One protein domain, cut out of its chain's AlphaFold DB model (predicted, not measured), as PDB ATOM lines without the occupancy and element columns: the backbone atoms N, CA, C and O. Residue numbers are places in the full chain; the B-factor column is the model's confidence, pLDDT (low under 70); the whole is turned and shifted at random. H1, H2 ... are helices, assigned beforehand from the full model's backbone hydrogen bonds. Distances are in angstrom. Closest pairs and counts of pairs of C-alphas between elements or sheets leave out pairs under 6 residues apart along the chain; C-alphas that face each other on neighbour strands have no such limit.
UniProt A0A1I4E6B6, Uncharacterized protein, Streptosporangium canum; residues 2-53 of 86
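AT A GLANCE: This is residues 2 to 53 of the 86 residues of an uncharacterized protein of Streptosporangium canum (UniProt A0A1I4E6B6). Two helices meet at a steep angle: the first part of H2 packs on H1, and the rest of H2 leads away, so that residues 45 to 53 stick out as an arm. A looped head of residues 2 to 17, with no named element, lies before the start of H1 and folds back on itself, with residues 2 to 3 paired to residues 10 to 11. The printed part has 52 residues with two named helices, H1 then H2, and no named strand; the class is all helix, with 26 residues in the helices. The whole is compact, with a radius of gyration of the C-alphas of 11.2 A, and its outline is flat, spanning 30 by 29 by 16 A.

IN THESE COORDINATES: Begin at C-alpha 2, at (140.970, 132.574, 159.435), and pass through residues 2 to 17 to C-alpha 18 at (149.185, 135.221, 169.406). There H1 begins, and it runs through residues 18 to 29, 16.5 A from first to last C-alpha. After a short link of 8 residues, find C-alpha 38 at (153.611, 143.635, 160.171), where H2 begins; its residues 38 to 51 span 19.8 A and end at C-alpha 51, (144.510, 159.167, 168.326).

HOW THE PARTS SIT: Look first at Cys 20 and Ala 39, whose C-alphas, 5.0 A apart, are the closest of H1 and H2. The helices touch, H2 with residues 38 to 43 alone. Their lines stand at a steep tilt of 64 degrees, and they run the same way. In the short pairing near the first printed residue, residues 2 to 3 are antiparallel to residues 10 to 11. In H1 and H2 every O i to N i+4 pair is within hydrogen-bond range.

THE WHOLE: The C-alphas farthest apart are those of Glu 10 and Pro 53, at 33.4 A. Residues 45 to 53, of which 45 to 51 belong to H2, stand free; the body without them spans 29 by 15 by 13 A. The printed part has no cut. Its mean pLDDT is 73.6, and the model's confidence is under 70 at residues 2 to 3, 5 to 6, 12 to 16 and 49 to 53.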
ATOM      1  N   ALA A   2     140.745 131.141 159.614       64.25
ATOM      2  CA  ALA A   2     140.970 132.574 159.435       64.25
ATOM      3  C   ALA A   2     142.469 132.838 159.228       64.25
ATOM      4  O   ALA A   2     143.308 132.071 159.696       64.25
ATOM      5  N   LYS A   3     142.829 133.908 158.514       68.62
ATOM      6  CA  LYS A   3     144.227 134.347 158.386       68.62
ATOM      7  C   LYS A   3     144.464 135.541 159.294       68.62
ATOM      8  O   LYS A   3     143.643 136.453 159.349       68.62
ATOM      9  N   CYS A   4     145.597 135.557 159.985       72.50
ATOM     10  CA  CYS A   4     145.999 136.696 160.790       72.50
ATOM     11  C   CYS A   4     146.185 137.939 159.911       72.50
ATOM     12  O   CYS A   4     146.874 137.886 158.892       72.50
ATOM     13  N   ASN A   5     145.637 139.075 160.342       68.25
ATOM     14  CA  ASN A   5     145.790 140.334 159.616       68.25
ATOM     15  C   ASN A   5     147.232 140.857 159.588       68.25
ATOM     16  O   ASN A   5     147.616 141.432 158.576       68.25
ATOM     17  N   GLY A   6     148.029 140.599 160.632       67.56
ATOM     18  CA  GLY A   6     149.451 140.955 160.664       67.56
ATOM     19  C   GLY A   6     150.320 139.929 159.932       67.56
ATOM     20  O   GLY A   6     150.873 140.199 158.876       67.56
ATOM     21  N   CYS A   7     150.405 138.710 160.467       70.56
ATOM     22  CA  CYS A   7     151.379 137.706 160.031       70.56
ATOM     23  C   CYS A   7     150.929 136.826 158.840       70.56
ATOM     24  O   CYS A   7     151.687 135.956 158.418       70.56
ATOM     25  N   LYS A   8     149.682 136.962 158.350       72.88
ATOM     26  CA  LYS A   8     149.027 136.096 157.335       72.88
ATOM     27  C   LYS A   8     149.027 134.583 157.624       72.88
ATOM     28  O   LYS A   8     148.497 133.825 156.814       72.88
ATOM     29  N   LYS A   9     149.541 134.145 158.781       72.12
ATOM     30  CA  LYS A   9     149.448 132.761 159.262       72.12
ATOM     31  C   LYS A   9     148.007 132.373 159.570       72.12
ATOM     32  O   LYS A   9     147.182 133.228 159.898       72.12
ATOM     33  N   GLU A  10     147.733 131.080 159.484       72.00
ATOM     34  CA  GLU A  10     146.443 130.501 159.848       72.00
ATOM     35  C   GLU A  10     146.202 130.647 161.354       72.00
ATOM     36  O   GLU A  10     147.087 130.391 162.170       72.00
ATOM     37  N   VAL A  11     145.010 131.111 161.718       73.88
ATOM     38  CA  VAL A  11     144.566 131.306 163.098       73.88
ATOM     39  C   VAL A  11     143.175 130.722 163.287       73.88
ATOM     40  O   VAL A  11     142.353 130.698 162.363       73.88
ATOM     41  N   SER A  12     142.928 130.238 164.506       60.25
ATOM     42  CA  SER A  12     141.700 129.516 164.831       60.25
ATOM     43  C   SER A  12     140.466 130.421 164.828       60.25
ATOM     44  O   SER A  12     139.402 129.957 164.443       60.25
ATOM     45  N   GLU A  13     140.601 131.715 165.147       53.69
ATOM     46  CA  GLU A  13     139.494 132.678 165.085       53.69
ATOM     47  C   GLU A  13     139.969 134.134 164.929       53.69
ATOM     48  O   GLU A  13     141.113 134.472 165.227       53.69
ATOM     49  N   GLY A  14     139.083 134.979 164.389       57.78
ATOM     50  CA  GLY A  14     139.350 136.267 163.740       57.78
ATOM     51  C   GLY A  14     139.813 137.439 164.609       57.78
ATOM     52  O   GLY A  14     139.209 138.505 164.561       57.78
ATOM     53  N   LYS A  15     140.941 137.307 165.300       65.00
ATOM     54  CA  LYS A  15     141.773 138.424 165.773       65.00
ATOM     55  C   LYS A  15     143.246 138.015 165.656       65.00
ATOM     56  O   LYS A  15     143.549 136.844 165.460       65.00
ATOM     57  N   LEU A  16     144.135 139.009 165.648       63.62
ATOM     58  CA  LEU A  16     145.599 138.878 165.553       63.62
ATOM     59  C   LEU A  16     146.160 137.548 166.097       63.62
ATOM     60  O   LEU A  16     145.795 137.121 167.188       63.62
ATOM     61  N   CYS A  17     147.093 136.929 165.360       75.88
ATOM     62  CA  CYS A  17     147.815 135.740 165.821       75.88
ATOM     63  C   CYS A  17     148.492 136.044 167.169       75.88
ATOM     64  O   CYS A  17     149.011 137.146 167.348       75.88
ATOM     65  N   SER A  18     148.521 135.077 168.095       74.19
ATOM     66  CA  SER A  18     149.185 135.221 169.406       74.19
ATOM     67  C   SER A  18     150.625 135.722 169.272       74.19
ATOM     68  O   SER A  18     151.068 136.550 170.059       74.19
ATOM     69  N   LEU A  19     151.317 135.312 168.205       77.00
ATOM     70  CA  LEU A  19     152.643 135.812 167.840       77.00
ATOM     71  C   LEU A  19     152.663 137.306 167.482       77.00
ATOM     72  O   LEU A  19     153.580 138.006 167.888       77.00
ATOM     73  N   CYS A  20     151.675 137.815 166.740       77.56
ATOM     74  CA  CYS A  20     151.587 139.252 166.471       77.56
ATOM     75  C   CYS A  20     151.294 140.031 167.753       77.56
ATOM     76  O   CYS A  20     151.893 141.074 167.956       77.56
ATOM     77  N   ILE A  21     150.414 139.523 168.619       79.69
ATOM     78  CA  ILE A  21     150.117 140.169 169.905       79.69
ATOM     79  C   ILE A  21     151.383 140.222 170.768       79.69
ATOM     80  O   ILE A  21     151.722 141.285 171.273       79.69
ATOM     81  N   ALA A  22     152.122 139.114 170.866       81.00
ATOM     82  CA  ALA A  22     153.387 139.064 171.592       81.00
ATOM     83  C   ALA A  22     154.399 140.082 171.045       81.00
ATOM     84  O   ALA A  22     154.953 140.852 171.817       81.00
ATOM     85  N   LYS A  23     154.572 140.164 169.718       82.06
ATOM     86  CA  LYS A  23     155.469 141.153 169.096       82.06
ATOM     87  C   LYS A  23     155.051 142.597 169.352       82.06
ATOM     88  O   LYS A  23     155.914 143.437 169.571       82.06
ATOM     89  N   MET A  24     153.751 142.894 169.339       79.00
ATOM     90  CA  MET A  24     153.257 144.229 169.689       79.00
ATOM     91  C   MET A  24     153.590 144.589 171.135       79.00
ATOM     92  O   MET A  24     153.997 145.716 171.392       79.00
ATOM     93  N   ILE A  25     153.432 143.641 172.064       82.69
ATOM     94  CA  ILE A  25     153.766 143.841 173.479       82.69
ATOM     95  C   ILE A  25     155.273 144.051 173.633       82.69
ATOM     96  O   ILE A  25     155.673 145.039 174.234       82.69
ATOM     97  N   SER A  26     156.108 143.201 173.029       83.56
ATOM     98  CA  SER A  26     157.567 143.365 173.068       83.56
ATOM     99  C   SER A  26     158.023 144.688 172.445       83.56
ATOM    100  O   SER A  26     158.966 145.296 172.936       83.56
ATOM    101  N   TYR A  27     157.348 145.163 171.392       83.00
ATOM    102  CA  TYR A  27     157.640 146.472 170.801       83.00
ATOM    103  C   TYR A  27     157.244 147.620 171.729       83.00
ATOM    104  O   TYR A  27     157.993 148.575 171.889       83.00
ATOM    105  N   HIS A  28     156.081 147.512 172.375       82.88
ATOM    106  CA  HIS A  28     155.626 148.489 173.360       82.88
ATOM    107  C   HIS A  28     156.562 148.577 174.577       82.88
ATOM    108  O   HIS A  28     156.797 149.672 175.077       82.88
ATOM    109  N   ASP A  29     157.112 147.443 175.018       86.12
ATOM    110  CA  ASP A  29     158.052 147.356 176.145       86.12
ATOM    111  C   ASP A  29     159.476 147.831 175.778       86.12
ATOM    112  O   ASP A  29     160.304 148.072 176.650       86.12
ATOM    113  N   GLY A  30     159.766 148.003 174.481       83.12
ATOM    114  CA  GLY A  30     161.087 148.389 173.968       83.12
ATOM    115  C   GLY A  30     162.068 147.225 173.777       83.12
ATOM    116  O   GLY A  30     163.209 147.451 173.377       83.12
ATOM    117  N   ASP A  31     161.627 145.988 174.008       83.88
ATOM    118  CA  ASP A  31     162.411 144.752 173.848       83.88
ATOM    119  C   ASP A  31     162.475 144.275 172.379       83.88
ATOM    120  O   ASP A  31     163.294 143.443 171.992       83.88
ATOM    121  N   TYR A  32     161.622 144.835 171.518       79.00
ATOM    122  CA  TYR A  32     161.562 144.542 170.088       79.00
ATOM    123  C   TYR A  32     161.532 145.845 169.287       79.00
ATOM    124  O   TYR A  32     160.707 146.706 169.557       79.00
ATOM    125  N   ASN A  33     162.396 146.003 168.279       79.75
ATOM    126  CA  ASN A  33     162.495 147.250 167.501       79.75
ATOM    127  C   ASN A  33     162.569 147.008 165.984       79.75
ATOM    128  O   ASN A  33     163.395 147.583 165.279       79.75
ATOM    129  N   ASP A  34     161.731 146.106 165.477       81.69
ATOM    130  CA  ASP A  34     161.593 145.900 164.034       81.69
ATOM    131  C   ASP A  34     160.348 146.625 163.511       81.69
ATOM    132  O   ASP A  34     159.232 146.103 163.556       81.69
ATOM    133  N   GLU A  35     160.550 147.839 163.000       76.75
ATOM    134  CA  GLU A  35     159.484 148.673 162.429       76.75
ATOM    135  C   GLU A  35     158.900 148.120 161.119       76.75
ATOM    136  O   GLU A  35     157.796 148.498 160.722       76.75
ATOM    137  N   ASN A  36     159.605 147.201 160.449       80.44
ATOM    138  CA  ASN A  36     159.100 146.539 159.247       80.44
ATOM    139  C   ASN A  36     158.213 145.335 159.575       80.44
ATOM    140  O   ASN A  36     157.558 144.796 158.675       80.44
ATOM    141  N   ASP A  37     158.152 144.918 160.843       79.00
ATOM    142  CA  ASP A  37     157.303 143.811 161.240       79.00
ATOM    143  C   ASP A  37     155.819 144.186 161.071       79.00
ATOM    144  O   ASP A  37     155.357 145.230 161.551       79.00
ATOM    145  N   PRO A  38     155.014 143.333 160.417       77.38
ATOM    146  CA  PRO A  38     153.611 143.635 160.171       77.38
ATOM    147  C   PRO A  38     152.780 143.757 161.458       77.38
ATOM    148  O   PRO A  38     151.728 144.394 161.434       77.38
ATOM    149  N   ALA A  39     153.214 143.176 162.583       78.00
ATOM    150  CA  ALA A  39     152.572 143.383 163.878       78.00
ATOM    151  C   ALA A  39     152.845 144.791 164.422       78.00
ATOM    152  O   ALA A  39     151.922 145.440 164.907       78.00
ATOM    153  N   VAL A  40     154.079 145.282 164.291       81.06
ATOM    154  CA  VAL A  40     154.474 146.631 164.722       81.06
ATOM    155  C   VAL A  40     153.778 147.691 163.871       81.06
ATOM    156  O   VAL A  40     153.176 148.617 164.410       81.06
ATOM    157  N   ARG A  41     153.722 147.504 162.547       82.50
ATOM    158  CA  ARG A  41     152.918 148.361 161.659       82.50
ATOM    159  C   ARG A  41     151.448 148.410 162.059       82.50
ATOM    160  O   ARG A  41     150.881 149.494 162.150       82.50
ATOM    161  N   LEU A  42     150.837 147.258 162.341       77.06
ATOM    162  CA  LEU A  42     149.432 147.227 162.744       77.06
ATOM    163  C   LEU A  42     149.216 147.889 164.116       77.06
ATOM    164  O   LEU A  42     148.167 148.489 164.349       77.06
ATOM    165  N   TYR A  43     150.195 147.803 165.018       78.75
ATOM    166  CA  TYR A  43     150.182 148.513 166.295       78.75
ATOM    167  C   TYR A  43     150.196 150.029 166.080       78.75
ATOM    168  O   TYR A  43     149.327 150.715 166.616       78.75
ATOM    169  N   HIS A  44     151.078 150.538 165.213       81.56
ATOM    170  CA  HIS A  44     151.111 151.952 164.822       81.56
ATOM    171  C   HIS A  44     149.814 152.410 164.154       81.56
ATOM    172  O   HIS A  44     149.257 153.433 164.543       81.56
ATOM    173  N   GLU A  45     149.268 151.642 163.208       78.56
ATOM    174  CA  GLU A  45     147.980 151.953 162.570       78.56
ATOM    175  C   GLU A  45     146.830 151.985 163.588       78.56
ATOM    176  O   GLU A  45     145.954 152.850 163.528       78.56
ATOM    177  N   THR A  46     146.834 151.068 164.558       74.38
ATOM    178  CA  THR A  46     145.808 151.008 165.607       74.38
ATOM    179  C   THR A  46     145.948 152.173 166.591       74.38
ATOM    180  O   THR A  46     144.945 152.797 166.942       74.38
ATOM    181  N   ALA A  47     147.175 152.516 166.989       74.62
ATOM    182  CA  ALA A  47     147.469 153.669 167.834       74.62
ATOM    183  C   ALA A  47     147.112 154.992 167.132       74.62
ATOM    184  O   ALA A  47     146.476 155.859 167.737       74.62
ATOM    185  N   ALA A  48     147.423 155.123 165.840       73.38
ATOM    186  CA  ALA A  48     147.046 156.269 165.016       73.38
ATOM    187  C   ALA A  48     145.521 156.386 164.865       73.38
ATOM    188  O   ALA A  48     144.969 157.483 164.950       73.38
ATOM    189  N   LYS A  49     144.808 155.262 164.716       65.62
ATOM    190  CA  LYS A  49     143.339 155.238 164.636       65.62
ATOM    191  C   LYS A  49     142.658 155.584 165.964       65.62
ATOM    192  O   LYS A  49     141.559 156.132 165.943       65.62
ATOM    193  N   MET A  50     143.282 155.284 167.105       60.81
ATOM    194  CA  MET A  50     142.791 155.714 168.421       60.81
ATOM    195  C   MET A  50     143.056 157.199 168.700       60.81
ATOM    196  O   MET A  50     142.228 157.838 169.341       60.81
ATOM    197  N   ASN A  51     144.163 157.746 168.190       58.16
ATOM    198  CA  ASN A  51     144.510 159.167 168.326       58.16
ATOM    199  C   ASN A  51     143.888 160.064 167.245       58.16
ATOM    200  O   ASN A  51     143.933 161.287 167.356       58.16
ATOM    201  N   SER A  52     143.293 159.484 166.203       48.03
ATOM    202  CA  SER A  52     142.543 160.248 165.211       48.03
ATOM    203  C   SER A  52     141.228 160.736 165.835       48.03
ATOM    204  O   SER A  52     140.477 159.907 166.362       48.03
ATOM    205  N   PRO A  53     140.898 162.042 165.776       47.75
ATOM    206  CA  PRO A  53     139.598 162.529 166.216       47.75
ATOM    207  C   PRO A  53     138.521 161.810 165.400       47.75
ATOM    208  O   PRO A  53     138.457 161.940 164.178       47.75
TER     209      PRO A  53